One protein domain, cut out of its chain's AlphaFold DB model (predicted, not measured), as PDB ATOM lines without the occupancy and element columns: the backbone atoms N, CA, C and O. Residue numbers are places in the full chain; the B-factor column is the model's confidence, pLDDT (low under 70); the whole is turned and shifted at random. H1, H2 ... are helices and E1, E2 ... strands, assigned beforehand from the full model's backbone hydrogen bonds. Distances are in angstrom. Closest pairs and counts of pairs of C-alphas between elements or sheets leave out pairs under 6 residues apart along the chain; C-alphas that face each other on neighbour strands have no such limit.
ATOM      1  N   ASN A  36      -7.341 -41.073  13.996       82.62
ATOM      2  CA  ASN A  36      -7.756 -42.259  13.266       82.62
ATOM      3  C   ASN A  36      -6.974 -43.457  13.776       82.62
ATOM      4  O   ASN A  36      -5.751 -43.479  13.633       82.62
ATOM      5  N   CYS A  37      -7.665 -44.458  14.333       86.31
ATOM      6  CA  CYS A  37      -6.977 -45.676  14.725       86.31
ATOM      7  C   CYS A  37      -6.354 -46.330  13.493       86.31
ATOM      8  O   CYS A  37      -7.028 -46.596  12.483       86.31
ATOM      9  N   ILE A  38      -5.071 -46.660  13.597       89.00
ATOM     10  CA  ILE A  38      -4.405 -47.449  12.565       89.00
ATOM     11  C   ILE A  38      -4.987 -48.868  12.546       89.00
ATOM     12  O   ILE A  38      -5.584 -49.334  13.517       89.00
ATOM     13  N   GLU A  39      -4.826 -49.575  11.426       87.25
ATOM     14  CA  GLU A  39      -5.419 -50.908  11.237       87.25
ATOM     15  C   GLU A  39      -5.057 -51.881  12.371       87.25
ATOM     16  O   GLU A  39      -5.923 -52.586  12.880       87.25
ATOM     17  N   ASN A  40      -3.807 -51.852  12.842       87.25
ATOM     18  CA  ASN A  40      -3.357 -52.701  13.946       87.25
ATOM     19  C   ASN A  40      -4.093 -52.410  15.262       87.25
ATOM     20  O   ASN A  40      -4.432 -53.344  15.982       87.25
ATOM     21  N   GLU A  41      -4.376 -51.142  15.571       89.69
ATOM     22  CA  GLU A  41      -5.142 -50.772  16.767       89.69
ATOM     23  C   GLU A  41      -6.590 -51.259  16.645       89.69
ATOM     24  O   GLU A  41      -7.127 -51.840  17.588       89.69
ATOM     25  N   ARG A  42      -7.208 -51.095  15.465       88.94
ATOM     26  CA  ARG A  42      -8.574 -51.578  15.189       88.94
ATOM     27  C   ARG A  42      -8.673 -53.101  15.310       88.94
ATOM     28  O   ARG A  42      -9.598 -53.595  15.954       88.94
ATOM     29  N   LEU A  43      -7.718 -53.838  14.739       86.31
ATOM     30  CA  LEU A  43      -7.644 -55.297  14.849       86.31
ATOM     31  C   LEU A  43      -7.397 -55.747  16.290       86.31
ATOM     32  O   LEU A  43      -8.072 -56.652  16.766       86.31
ATOM     33  N   PHE A  44      -6.512 -55.073  17.023       87.88
ATOM     34  CA  PHE A  44      -6.260 -55.397  18.424       87.88
ATOM     35  C   PHE A  44      -7.502 -55.196  19.299       87.88
ATOM     36  O   PHE A  44      -7.815 -56.058  20.120       87.88
ATOM     37  N   GLN A  45      -8.228 -54.083  19.131       89.75
ATOM     38  CA  GLN A  45      -9.488 -53.873  19.850       89.75
ATOM     39  C   GLN A  45     -10.502 -54.966  19.520       89.75
ATOM     40  O   GLN A  45     -11.151 -55.471  20.429       89.75
ATOM     41  N   PHE A  46     -10.614 -55.347  18.245       86.00
ATOM     42  CA  PHE A  46     -11.502 -56.418  17.799       86.00
ATOM     43  C   PHE A  46     -11.134 -57.770  18.432       86.00
ATOM     44  O   PHE A  46     -11.998 -58.436  19.003       86.00
ATOM     45  N   ASP A  47      -9.855 -58.142  18.412       84.38
ATOM     46  CA  ASP A  47      -9.364 -59.416  18.950       84.38
ATOM     47  C   ASP A  47      -9.476 -59.498  20.481       84.38
ATOM     48  O   ASP A  47      -9.617 -60.586  21.043       84.38
ATOM     49  N   ASN A  48      -9.444 -58.352  21.169       84.19
ATOM     50  CA  ASN A  48      -9.546 -58.258  22.629       84.19
ATOM     51  C   ASN A  48     -10.910 -57.739  23.107       84.19
ATOM     52  O   ASN A  48     -11.092 -57.504  24.302       84.19
ATOM     53  N   PHE A  49     -11.879 -57.593  22.204       84.06
ATOM     54  CA  PHE A  49     -13.199 -57.037  22.489       84.06
ATOM     55  C   PHE A  49     -13.895 -57.774  23.647       84.06
ATOM     56  O   PHE A  49     -14.436 -57.160  24.566       84.06
ATOM     57  N   GLU A  50     -13.812 -59.108  23.652       79.44
ATOM     58  CA  GLU A  50     -14.392 -59.953  24.702       79.44
ATOM     59  C   GLU A  50     -13.735 -59.738  26.074       79.44
ATOM     60  O   GLU A  50     -14.396 -59.889  27.100       79.44
ATOM     61  N   ILE A  51     -12.452 -59.356  26.108       80.50
ATOM     62  CA  ILE A  51     -11.717 -59.105  27.355       80.50
ATOM     63  C   ILE A  51     -12.242 -57.851  28.042       80.50
ATOM     64  O   ILE A  51     -12.297 -57.818  29.268       80.50
ATOM     65  N   ALA A  52     -12.671 -56.840  27.284       80.75
ATOM     66  CA  ALA A  52     -13.259 -55.654  27.892       80.75
ATOM     67  C   ALA A  52     -14.543 -55.995  28.669       80.75
ATOM     68  O   ALA A  52     -14.812 -55.396  29.709       80.75
ATOM     69  N   GLY A  53     -15.291 -57.004  28.210       81.88
ATOM     70  CA  GLY A  53     -16.529 -57.451  28.842       81.88
ATOM     71  C   GLY A  53     -17.629 -56.384  28.780       81.88
ATOM     72  O   GLY A  53     -18.103 -55.963  29.835       81.88
ATOM     73  N   PRO A  54     -18.018 -55.902  27.584       77.50
ATOM     74  CA  PRO A  54     -19.105 -54.931  27.442       77.50
ATOM     75  C   PRO A  54     -20.387 -55.449  28.098       77.50
ATOM     76  O   PRO A  54     -20.686 -56.648  28.067       77.50
ATOM     77  N   HIS A  55     -21.135 -54.538  28.713       76.00
ATOM     78  CA  HIS A  55     -22.320 -54.876  29.485       76.00
ATOM     79  C   HIS A  55     -23.378 -53.786  29.350       76.00
ATOM     80  O   HIS A  55     -23.045 -52.608  29.258       76.00
ATOM     81  N   ILE A  56     -24.645 -54.203  29.346       72.75
ATOM     82  CA  ILE A  56     -25.811 -53.318  29.206       72.75
ATOM     83  C   ILE A  56     -25.990 -52.387  30.408       72.75
ATOM     84  O   ILE A  56     -26.536 -51.303  30.294       72.75
ATOM     85  N   CYS A  57     -25.497 -52.800  31.570       75.25
ATOM     86  CA  CYS A  57     -25.641 -52.029  32.799       75.25
ATOM     87  C   CYS A  57     -24.510 -51.037  32.966       75.25
ATOM     88  O   CYS A  57     -23.348 -51.412  32.798       75.25
ATOM     89  N   ASP A  58     -24.870 -49.826  33.384       72.44
ATOM     90  CA  ASP A  58     -23.950 -48.726  33.636       72.44
ATOM     91  C   ASP A  58     -22.894 -49.095  34.687       72.44
ATOM     92  O   ASP A  58     -23.208 -49.213  35.877       72.44
ATOM     93  N   PRO A  59     -21.610 -49.225  34.310       77.31
ATOM     94  CA  PRO A  59     -20.567 -49.509  35.279       77.31
ATOM     95  C   PRO A  59     -20.386 -48.295  36.191       77.31
ATOM     96  O   PRO A  59     -20.064 -47.201  35.730       77.31
ATOM     97  N   SER A  60     -20.540 -48.466  37.507       81.88
ATOM     98  CA  SER A  60     -20.410 -47.356  38.470       81.88
ATOM     99  C   SER A  60     -19.069 -46.615  38.358       81.88
ATOM    100  O   SER A  60     -18.990 -45.419  38.636       81.88
ATOM    101  N   THR A  61     -18.018 -47.289  37.879       86.12
ATOM    102  CA  THR A  61     -16.704 -46.694  37.626       86.12
ATOM    103  C   THR A  61     -16.736 -45.500  36.678       86.12
ATOM    104  O   THR A  61     -16.111 -44.490  36.990       86.12
ATOM    105  N   ILE A  62     -17.439 -45.568  35.544       90.25
ATOM    106  CA  ILE A  62     -17.376 -44.475  34.561       90.25
ATOM    107  C   ILE A  62     -18.064 -43.215  35.083       90.25
ATOM    108  O   ILE A  62     -17.547 -42.112  34.925       90.25
ATOM    109  N   TRP A  63     -19.164 -43.385  35.816       92.00
ATOM    110  CA  TRP A  63     -19.850 -42.298  36.508       92.00
ATOM    111  C   TRP A  63     -18.984 -41.691  37.623       92.00
ATOM    112  O   TRP A  63     -18.954 -40.472  37.780       92.00
ATOM    113  N   ARG A  64     -18.206 -42.507  38.351       89.50
ATOM    114  CA  ARG A  64     -17.214 -42.017  39.329       89.50
ATOM    115  C   ARG A  64     -16.093 -41.217  38.667       89.50
ATOM    116  O   ARG A  64     -15.719 -40.165  39.177       89.50
ATOM    117  N   LEU A  65     -15.563 -41.694  37.540       90.81
ATOM    118  CA  LEU A  65     -14.571 -40.948  36.762       90.81
ATOM    119  C   LEU A  65     -15.160 -39.621  36.279       90.81
ATOM    120  O   LEU A  65     -14.524 -38.578  36.424       90.81
ATOM    121  N   ALA A  66     -16.397 -39.640  35.779       94.56
ATOM    122  CA  ALA A  66     -17.100 -38.431  35.382       94.56
ATOM    123  C   ALA A  66     -17.240 -37.453  36.552       94.56
ATOM    124  O   ALA A  66     -16.922 -36.282  36.391       94.56
ATOM    125  N   GLN A  67     -17.623 -37.914  37.743       93.69
ATOM    126  CA  GLN A  67     -17.730 -37.065  38.932       93.69
ATOM    127  C   GLN A  67     -16.385 -36.462  39.356       93.69
ATOM    128  O   GLN A  67     -16.330 -35.279  39.698       93.69
ATOM    129  N   LEU A  68     -15.300 -37.239  39.279       89.94
ATOM    130  CA  LEU A  68     -13.954 -36.779  39.616       89.94
ATOM    131  C   LEU A  68     -13.461 -35.686  38.655       89.94
ATOM    132  O   LEU A  68     -12.820 -34.728  39.083       89.94
ATOM    133  N   HIS A  69     -13.760 -35.824  37.361       93.44
ATOM    134  CA  HIS A  69     -13.299 -34.900  36.321       93.44
ATOM    135  C   HIS A  69     -14.284 -33.771  35.998       93.44
ATOM    136  O   HIS A  69     -13.881 -32.768  35.411       93.44
ATOM    137  N   LEU A  70     -15.548 -33.908  36.395       95.31
ATOM    138  CA  LEU A  70     -16.616 -32.921  36.246       95.31
ATOM    139  C   LEU A  70     -17.273 -32.630  37.612       95.31
ATOM    140  O   LEU A  70     -18.492 -32.774  37.751       95.31
ATOM    141  N   PRO A  71     -16.506 -32.217  38.643       93.31
ATOM    142  CA  PRO A  71     -17.057 -32.016  39.983       93.31
ATOM    143  C   PRO A  71     -18.113 -30.902  40.008       93.31
ATOM    144  O   PRO A  71     -19.075 -30.975  40.770       93.31
ATOM    145  N   ASP A  72     -17.972 -29.902  39.141       93.06
ATOM    146  CA  ASP A  72     -18.866 -28.746  39.065       93.06
ATOM    147  C   ASP A  72     -20.037 -28.945  38.090       93.06
ATOM    148  O   ASP A  72     -20.636 -27.961  37.660       93.06
ATOM    149  N   ALA A  73     -20.351 -30.187  37.699       95.81
ATOM    150  CA  ALA A  73     -21.539 -30.466  36.895       95.81
ATOM    151  C   ALA A  73     -22.819 -30.141  37.683       95.81
ATOM    152  O   ALA A  73     -22.951 -30.496  38.857       95.81
ATOM    153  N   LYS A  74     -23.756 -29.452  37.028       96.25
ATOM    154  CA  LYS A  74     -24.987 -28.920  37.623       96.25
ATOM    155  C   LYS A  74     -26.240 -29.328  36.872       96.25
ATOM    156  O   LYS A  74     -27.278 -29.469  37.508       96.25
ATOM    157  N   ASP A 317     -15.499 -38.031  21.335       95.75
ATOM    158  CA  ASP A 317     -14.889 -39.358  21.271       95.75
ATOM    159  C   ASP A 317     -15.710 -40.345  22.107       95.75
ATOM    160  O   ASP A 317     -15.940 -40.125  23.297       95.75
ATOM    161  N   CYS A 318     -16.170 -41.418  21.465       95.12
ATOM    162  CA  CYS A 318     -17.091 -42.396  22.033       95.12
ATOM    163  C   CYS A 318     -16.412 -43.725  22.349       95.12
ATOM    164  O   CYS A 318     -15.548 -44.192  21.601       95.12
ATOM    165  N   TYR A 319     -16.844 -44.345  23.446       93.94
ATOM    166  CA  TYR A 319     -16.283 -45.576  23.984       93.94
ATOM    167  C   TYR A 319     -17.385 -46.520  24.469       93.94
ATOM    168  O   TYR A 319     -18.316 -46.087  25.141       93.94
ATOM    169  N   LEU A 320     -17.232 -47.822  24.230       91.12
ATOM    170  CA  LEU A 320     -17.936 -48.842  25.012       91.12
ATOM    171  C   LEU A 320     -17.134 -49.101  26.276       91.12
ATOM    172  O   LEU A 320     -15.935 -49.368  26.190       91.12
ATOM    173  N   TYR A 321     -17.773 -49.051  27.437       86.75
ATOM    174  CA  TYR A 321     -17.101 -49.342  28.699       86.75
ATOM    175  C   TYR A 321     -17.539 -50.712  29.212       86.75
ATOM    176  O   TYR A 321     -18.727 -50.975  29.378       86.75
ATOM    177  N   GLY A 322     -16.578 -51.604  29.433       81.38
ATOM    178  CA  GLY A 322     -16.850 -52.955  29.904       81.38
ATOM    179  C   GLY A 322     -16.635 -53.143  31.407       81.38
ATOM    180  O   GLY A 322     -16.046 -52.306  32.093       81.38
ATOM    181  N   ILE A 323     -17.103 -54.277  31.930       76.81
ATOM    182  CA  ILE A 323     -17.091 -54.609  33.368       76.81
ATOM    183  C   ILE A 323     -15.685 -54.725  33.961       76.81
ATOM    184  O   ILE A 323     -15.519 -54.596  35.171       76.81
ATOM    185  N   ASN A 324     -14.666 -54.928  33.124       79.25
ATOM    186  CA  ASN A 324     -13.273 -55.033  33.557       79.25
ATOM    187  C   ASN A 324     -12.569 -53.668  33.642       79.25
ATOM    188  O   ASN A 324     -11.344 -53.609  33.690       79.25
ATOM    189  N   ASN A 325     -13.327 -52.566  33.656       83.56
ATOM    190  CA  ASN A 325     -12.806 -51.196  33.604       83.56
ATOM    191  C   ASN A 325     -11.928 -50.922  32.378       83.56
ATOM    192  O   ASN A 325     -10.985 -50.134  32.426       83.56
ATOM    193  N   MET A 326     -12.252 -51.597  31.280       87.06
ATOM    194  CA  MET A 326     -11.598 -51.423  29.996       87.06
ATOM    195  C   MET A 326     -12.568 -50.758  29.038       87.06
ATOM    196  O   MET A 326     -13.735 -51.147  28.952       87.06
ATOM    197  N   ALA A 327     -12.063 -49.781  28.298       91.25
ATOM    198  CA  ALA A 327     -12.831 -49.093  27.278       91.25
ATOM    199  C   ALA A 327     -12.483 -49.612  25.873       91.25
ATOM    200  O   ALA A 327     -11.361 -50.031  25.591       91.25
ATOM    201  N   ILE A 328     -13.444 -49.557  24.964       91.12
ATOM    202  CA  ILE A 328     -13.258 -49.844  23.543       91.12
ATOM    203  C   ILE A 328     -13.598 -48.566  22.809       91.12
ATOM    204  O   ILE A 328     -14.743 -48.124  22.842       91.12
ATOM    205  N   ARG A 329     -12.606 -47.949  22.172       93.06
ATOM    206  CA  ARG A 329     -12.824 -46.721  21.417       93.06
ATOM    207  C   ARG A 329     -13.627 -47.036  20.161       93.06
ATOM    208  O   ARG A 329     -13.265 -47.939  19.407       93.06
ATOM    209  N   MET A 330     -14.699 -46.282  19.948       91.06
ATOM    210  CA  MET A 330     -15.603 -46.413  18.805       91.06
ATOM    211  C   MET A 330     -15.270 -45.367  17.744       91.06
ATOM    212  O   MET A 330     -15.022 -45.707  16.592       91.06
ATOM    213  N   THR A 331     -15.177 -44.099  18.140       91.00
ATOM    214  CA  THR A 331     -14.850 -42.996  17.231       91.00
ATOM    215  C   THR A 331     -13.512 -43.231  16.527       91.00
ATOM    216  O   THR A 331     -12.491 -43.404  17.192       91.00
ATOM    217  N   ASN A 332     -13.540 -43.258  15.189       86.06
ATOM    218  CA  ASN A 332     -12.414 -43.541  14.282       86.06
ATOM    219  C   ASN A 332     -11.659 -44.861  14.513       86.06
ATOM    220  O   ASN A 332     -10.579 -45.085  13.962       86.06
ATOM    221  N   CYS A 333     -12.224 -45.744  15.328       88.19
ATOM    222  CA  CYS A 333     -11.642 -47.030  15.694       88.19
ATOM    223  C   CYS A 333     -12.643 -48.178  15.535       88.19
ATOM    224  O   CYS A 333     -12.310 -49.338  15.791       88.19
ATOM    225  N   TRP A 334     -13.860 -47.852  15.096       85.00
ATOM    226  CA  TRP A 334     -14.909 -48.807  14.830       85.00
ATOM    227  C   TRP A 334     -14.519 -49.728  13.679       85.00
ATOM    228  O   TRP A 334     -13.967 -49.320  12.658       85.00
ATOM    229  N   ASN A 335     -14.808 -51.006  13.866       79.75
ATOM    230  CA  ASN A 335     -14.671 -52.032  12.856       79.75
ATOM    231  C   ASN A 335     -16.075 -52.573  12.639       79.75
ATOM    232  O   ASN A 335     -16.674 -53.085  13.581       79.75
ATOM    233  N   TYR A 336     -16.593 -52.489  11.415       77.06
ATOM    234  CA  TYR A 336     -17.939 -52.970  11.092       77.06
ATOM    235  C   TYR A 336     -18.132 -54.462  11.424       77.06
ATOM    236  O   TYR A 336     -19.253 -54.916  11.600       77.06
ATOM    237  N   ASN A 337     -17.054 -55.245  11.555       74.50
ATOM    238  CA  ASN A 337     -17.140 -56.632  12.013       74.50
ATOM    239  C   ASN A 337     -17.491 -56.758  13.507       74.50
ATOM    240  O   ASN A 337     -17.888 -57.841  13.932       74.50
ATOM    241  N   MET A 338     -17.353 -55.687  14.300       71.94
ATOM    242  CA  MET A 338     -17.904 -55.595  15.659       71.94
ATOM    243  C   MET A 338     -19.426 -55.432  15.631       71.94
ATOM    244  O   MET A 338     -20.097 -55.915  16.539       71.94
ATOM    245  N   GLU A 339     -19.992 -54.861  14.559       70.25
ATOM    246  CA  GLU A 339     -21.431 -54.893  14.274       70.25
ATOM    247  C   GLU A 339     -21.833 -56.293  13.800       70.25
ATOM    248  O   GLU A 339     -22.249 -56.510  12.660       70.25
ATOM    249  N   ILE A 340     -21.685 -57.300  14.659       59.75
ATOM    250  CA  ILE A 340     -22.191 -58.630  14.342       59.75
ATOM    251  C   ILE A 340     -23.710 -58.533  14.329       59.75
ATOM    252  O   ILE A 340     -24.383 -58.613  15.357       59.75
ATOM    253  N   LYS A 341     -24.248 -58.350  13.123       54.12
ATOM    254  CA  LYS A 341     -25.672 -58.444  12.833       54.12
ATOM    255  C   LYS A 341     -26.150 -59.780  13.378       54.12
ATOM    256  O   LYS A 341     -25.523 -60.812  13.113       54.12
ATOM    257  N   ARG A 342     -27.251 -59.766  14.141       54.91
ATOM    258  CA  ARG A 342     -27.938 -61.001  14.541       54.91
ATOM    259  C   ARG A 342     -28.011 -61.893  13.295       54.91
ATOM    260  O   ARG A 342     -28.444 -61.392  12.252       54.91
ATOM    261  N   ARG A 364     -21.072 -64.264  20.989       44.09
ATOM    262  CA  ARG A 364     -21.246 -63.054  20.170       44.09
ATOM    263  C   ARG A 364     -22.638 -62.490  20.445       44.09
ATOM    264  O   ARG A 364     -23.557 -62.671  19.649       44.09
ATOM    265  N   LYS A 365     -22.827 -61.919  21.643       48.72
ATOM    266  CA  LYS A 365     -24.013 -61.108  21.941       48.72
ATOM    267  C   LYS A 365     -24.060 -59.966  20.919       48.72
ATOM    268  O   LYS A 365     -23.010 -59.454  20.530       48.72
ATOM    269  N   ALA A 366     -25.265 -59.578  20.500       51.12
ATOM    270  CA  ALA A 366     -25.450 -58.226  19.990       51.12
ATOM    271  C   ALA A 366     -24.841 -57.266  21.024       51.12
ATOM    272  O   ALA A 366     -24.862 -57.564  22.221       51.12
ATOM    273  N   LEU A 367     -24.215 -56.194  20.558       56.75
ATOM    274  CA  LEU A 367     -23.700 -55.127  21.403       56.75
ATOM    275  C   LEU A 367     -24.861 -54.464  22.161       56.75
ATOM    276  O   LEU A 367     -25.327 -53.407  21.761       56.75
ATOM    277  N   ASP A 368     -25.341 -55.110  23.217       61.22
ATOM    278  CA  ASP A 368     -26.255 -54.528  24.188       61.22
ATOM    279  C   ASP A 368     -25.355 -53.939  25.279       61.22
ATOM    280  O   ASP A 368     -24.668 -54.670  26.008       61.22
ATOM    281  N   GLY A 369     -25.249 -52.615  25.302       75.38
ATOM    282  CA  GLY A 369     -24.202 -51.928  26.042       75.38
ATOM    283  C   GLY A 369     -24.385 -50.424  26.052       75.38
ATOM    284  O   GLY A 369     -24.873 -49.849  25.079       75.38
ATOM    285  N   ASN A 370     -23.920 -49.795  27.128       86.62
ATOM    286  CA  ASN A 370     -23.867 -48.345  27.197       86.62
ATOM    287  C   ASN A 370     -22.600 -47.827  26.520       86.62
ATOM    288  O   ASN A 370     -21.488 -48.316  26.756       86.62
ATOM    289  N   ALA A 371     -22.781 -46.824  25.671       91.81
ATOM    290  CA  ALA A 371     -21.698 -46.056  25.093       91.81
ATOM    291  C   ALA A 371     -21.559 -44.718  25.815       91.81
ATOM    292  O   ALA A 371     -22.538 -44.073  26.186       91.81
ATOM    293  N   TYR A 372     -20.314 -44.295  25.987       95.31
ATOM    294  CA  TYR A 372     -19.948 -43.079  26.690       95.31
ATOM    295  C   TYR A 372     -19.136 -42.204  25.754       95.31
ATOM    296  O   TYR A 372     -18.061 -42.595  25.299       95.31
ATOM    297  N   CYS A 373     -19.659 -41.023  25.459       96.94
ATOM    298  CA  CYS A 373     -19.043 -40.069  24.557       96.94
ATOM    299  C   CYS A 373     -18.610 -38.828  25.325       96.94
ATOM    300  O   CYS A 373     -19.402 -38.229  26.053       96.94
ATOM    301  N   PHE A 374     -17.367 -38.406  25.126       97.50
ATOM    302  CA  PHE A 374     -16.770 -37.275  25.834       97.50
ATOM    303  C   PHE A 374     -16.376 -36.191  24.841       97.50
ATOM    304  O   PHE A 374     -15.719 -36.467  23.837       97.50
ATOM    305  N   HIS A 375     -16.774 -34.951  25.114       97.69
ATOM    306  CA  HIS A 375     -16.429 -33.829  24.248       97.69
ATOM    307  C   HIS A 375     -14.954 -33.459  24.430       97.69
ATOM    308  O   HIS A 375     -14.519 -33.177  25.550       97.69
ATOM    309  N   ARG A 376     -14.208 -33.356  23.324       96.00
ATOM    310  CA  ARG A 376     -12.754 -33.099  23.321       96.00
ATOM    311  C   ARG A 376     -12.359 -31.859  24.112       96.00
ATOM    312  O   ARG A 376     -11.518 -31.932  25.000       96.00
ATOM    313  N   ASP A 377     -13.034 -30.747  23.842       96.25
ATOM    314  CA  ASP A 377     -12.676 -29.463  24.459       96.25
ATOM    315  C   ASP A 377     -13.331 -29.210  25.822       96.25
ATOM    316  O   ASP A 377     -12.831 -28.416  26.615       96.25
ATOM    317  N   ARG A 378     -14.463 -29.863  26.118       96.94
ATOM    318  CA  ARG A 378     -15.281 -29.556  27.307       96.94
ATOM    319  C   ARG A 378     -15.101 -30.559  28.444       96.94
ATOM    320  O   ARG A 378     -15.445 -30.246  29.582       96.94
ATOM    321  N   ALA A 379     -14.557 -31.739  28.150       97.25
ATOM    322  CA  ALA A 379     -14.223 -32.767  29.129       97.25
ATOM    323  C   ALA A 379     -12.830 -33.399  28.886       97.25
ATOM    324  O   ALA A 379     -12.703 -34.619  29.009       97.25
ATOM    325  N   PRO A 380     -11.766 -32.625  28.577       96.81
ATOM    326  CA  PRO A 380     -10.480 -33.187  28.147       96.81
ATOM    327  C   PRO A 380      -9.843 -34.107  29.196       96.81
ATOM    328  O   PRO A 380      -9.267 -35.132  28.846       96.81
ATOM    329  N   GLY A 381      -9.977 -33.782  30.488       95.56
ATOM    330  CA  GLY A 381      -9.446 -34.618  31.570       95.56
ATOM    331  C   GLY A 381     -10.161 -35.968  31.689       95.56
ATOM    332  O   GLY A 381      -9.506 -36.993  31.854       95.56
ATOM    333  N   LEU A 382     -11.491 -35.975  31.548       95.81
ATOM    334  CA  LEU A 382     -12.281 -37.207  31.560       95.81
ATOM    335  C   LEU A 382     -11.964 -38.064  30.332       95.81
ATOM    336  O   LEU A 382     -11.679 -39.251  30.474       95.81
ATOM    337  N   LEU A 383     -11.942 -37.441  29.149       96.00
ATOM    338  CA  LEU A 383     -11.565 -38.091  27.899       96.00
ATOM    339  C   LEU A 383     -10.185 -38.744  28.018       96.00
ATOM    340  O   LEU A 383     -10.053 -39.927  27.742       96.00
ATOM    341  N   GLN A 384      -9.177 -38.015  28.503       94.69
ATOM    342  CA  GLN A 384      -7.822 -38.540  28.661       94.69
ATOM    343  C   GLN A 384      -7.770 -39.779  29.564       94.69
ATOM    344  O   GLN A 384      -7.053 -40.735  29.264       94.69
ATOM    345  N   VAL A 385      -8.506 -39.786  30.679       93.25
ATOM    346  CA  VAL A 385      -8.517 -40.941  31.585       93.25
ATOM    347  C   VAL A 385      -9.201 -42.147  30.951       93.25
ATOM    348  O   VAL A 385      -8.675 -43.252  31.060       93.25
ATOM    349  N   VAL A 386     -10.313 -41.958  30.242       93.75
ATOM    350  CA  VAL A 386     -10.988 -43.067  29.551       93.75
ATOM    351  C   VAL A 386     -10.157 -43.582  28.376       93.75
ATOM    352  O   VAL A 386     -10.036 -44.793  28.193       93.75
ATOM    353  N   ASP A 387      -9.501 -42.688  27.640       92.44
ATOM    354  CA  ASP A 387      -8.574 -43.035  26.565       92.44
ATOM    355  C   ASP A 387      -7.420 -43.902  27.094       92.44
ATOM    356  O   ASP A 387      -7.124 -44.964  26.547       92.44
ATOM    357  N   ASN A 388      -6.868 -43.547  28.256       89.81
ATOM    358  CA  ASN A 388      -5.863 -44.339  28.965       89.81
ATOM    359  C   ASN A 388      -6.370 -45.710  29.453       89.81
ATOM    360  O   ASN A 388      -5.556 -46.587  29.744       89.81
ATOM    361  N   LEU A 389      -7.678 -45.915  29.601       89.38
ATOM    362  CA  LEU A 389      -8.272 -47.211  29.960       89.38
ATOM    363  C   LEU A 389      -8.656 -48.041  28.729       89.38
ATOM    364  O   LEU A 389      -9.132 -49.170  28.860       89.38
ATOM    365  N   SER A 390      -8.481 -47.492  27.529       89.38
ATOM    366  CA  SER A 390      -9.009 -48.102  26.319       89.38
ATOM    367  C   SER A 390      -8.036 -49.062  25.633       89.38
ATOM    368  O   SER A 390      -6.826 -48.838  25.607       89.38
ATOM    369  N   LEU A 391      -8.581 -50.115  25.019       86.19
ATOM    370  CA  LEU A 391      -7.828 -51.151  24.307       86.19
ATOM    371  C   LEU A 391      -6.908 -50.593  23.214       86.19
ATOM    372  O   LEU A 391      -5.784 -51.072  23.081       86.19
ATOM    373  N   HIS A 392      -7.336 -49.575  22.458       83.94
ATOM    374  CA  HIS A 392      -6.487 -49.007  21.403       83.94
ATOM    375  C   HIS A 392      -5.201 -48.380  21.966       83.94
ATOM    376  O   HIS A 392      -4.131 -48.553  21.387       83.94
ATOM    377  N   HIS A 393      -5.267 -47.726  23.132       83.44
ATOM    378  CA  HIS A 393      -4.092 -47.111  23.743       83.44
ATOM    379  C   HIS A 393      -3.052 -48.170  24.117       83.44
ATOM    380  O   HIS A 393      -1.849 -47.951  23.971       83.44
ATOM    381  N   TYR A 394      -3.509 -49.348  24.538       81.94
ATOM    382  CA  TYR A 394      -2.627 -50.474  24.804       81.94
ATOM    383  C   TYR A 394      -2.000 -51.078  23.542       81.94
ATOM    384  O   TYR A 394      -0.852 -51.506  23.598       81.94
ATOM    385  N   ALA A 395      -2.716 -51.077  22.414       81.31
ATOM    386  CA  ALA A 395      -2.195 -51.549  21.130       81.31
ATOM    387  C   ALA A 395      -1.073 -50.657  20.568       81.31
ATOM    388  O   ALA A 395      -0.265 -51.116  19.768       81.31
ATOM    389  N   SER A 396      -1.020 -49.387  20.978       76.88
ATOM    390  CA  SER A 396      -0.070 -48.391  20.461       76.88
ATOM    391  C   SER A 396       1.371 -48.513  21.004       76.88
ATOM    392  O   SER A 396       2.151 -47.569  20.884       76.88
ATOM    393  N   ASP A 397       1.735 -49.635  21.640       61.31
ATOM    394  CA  ASP A 397       3.038 -49.916  22.284       61.31
ATOM    395  C   ASP A 397       3.473 -48.938  23.402       61.31
ATOM    396  O   ASP A 397       4.530 -49.105  24.014       61.31
ATOM    397  N   LYS A 398       2.647 -47.953  23.778       58.25
ATOM    398  CA  LYS A 398       2.974 -46.964  24.827       58.25
ATOM    399  C   LYS A 398       2.984 -47.516  26.258       58.25
ATOM    400  O   LYS A 398       3.382 -46.797  27.173       58.25
ATOM    401  N   ARG A 399       2.560 -48.767  26.480       55.16
ATOM    402  CA  ARG A 399       2.518 -49.402  27.814       55.16
ATOM    403  C   ARG A 399       3.409 -50.633  27.998       55.16
ATOM    404  O   ARG A 399       3.424 -51.173  29.101       55.16
ATOM    405  N   GLY A 400       4.201 -51.021  26.995       49.19
ATOM    406  CA  GLY A 400       4.978 -52.264  27.055       49.19
ATOM    407  C   GLY A 400       4.082 -53.508  27.012       49.19
ATOM    408  O   GLY A 400       2.864 -53.407  27.149       49.19
ATOM    409  N   ASP A 401       4.692 -54.668  26.759       53.56
ATOM    410  CA  ASP A 401       4.008 -55.926  26.443       53.56
ATOM    411  C   ASP A 401       2.750 -56.191  27.284       53.56
ATOM    412  O   ASP A 401       2.757 -56.222  28.518       53.56
TER     413      ASP A 401
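What this domain is: This is residues 36 to 74, 317 to 342 and 364 to 401 of the 457 residues of the protein "FkbM family methyltransferase" of archaeon (UniProt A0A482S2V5). A small three-stranded antiparallel sheet, E2 - E1 - E3, has helix H4 over one face and H3 packed on H4, while helix H1 and the two short helices H2 and H5 gather near edge strand E2. H3 lies towards one end of the longest axis, and H1 and H2 lie towards the other. The printed part has 103 residues, with five named helices and three named strands in the order H1 H2 H3 E1 E2 E3 H4 H5, a mixed class of helices and strands. It is compact, with a radius of gyration of the C-alphas of 13.5 A, and spans 39 by 31 by 23 A.

How they stand to each other: In the sheet, E1, residues 317 to 321, is the inner strand. E3, residues 369 to 375, is its antiparallel neighbour at 150 degrees, with N 319 and O 372 within hydrogen-bond range at 2.8 A. E2, residues 327 to 329, forms a hairpin with E1, at 144 degrees, with N 328 and O 320 at 2.8 A. H4, residues 380 to 388, is on the sheet at a height of 8.9 A, over E3 and only just over E1, where 3 of its C-alphas fall; it runs slantwise to the strands, at 40 degrees to E3 on the local plane. H3, residues 60 to 69, touches H4 at a steep tilt of 40 degrees, opposite ways; the closest C-alphas, of His 69 and Leu 382, are 5.4 A apart. H5, residues 391 to 395, only grazes the sheet, with C-alphas 328 and 391 at 5.6 A the closest between E2 and H5. H1, residues 39 to 47, touches H5, the closest C-alphas being those of Glu 41 and His 392, 5.1 A apart. H2, residues 49 to 52, meets H1 only through their link. H1, H2 and H3 also only graze the sheet. H1 and H4 are apart. In H1, H3, H4 and H5 every O i to N i+4 pair is within hydrogen-bond range; H2 is too short for such a pair.

Where its parts are: E3 is 19.8 A long and E1 12.6 A, from C-alpha 317 at (-14.889, -39.358, 21.271). H3 is 14.5 A long, and H1 and H4 12.1 A each. H1 begins at C-alpha 39, (-5.419, -50.908, 11.237), and H5 ends at C-alpha 395, (-2.195, -51.549, 21.130). E2, H2 and H5 measure 6.3, 5.6 and 6.5 A.

The domain as a whole: The C-alphas farthest apart, of Asp 72 and Arg 342, are 41.5 A apart. Residues 75 to 316 and 343 to 363 are not printed; the gaps between C-alphas are 21.9 A and 9.0 A. Of the links printed whole, none is long. Residues 330 to 342 hold no named element. Mean pLDDT of the printed part is 83.3; residues 340 to 342, 364 to 368 and 397 to 401 are under 70.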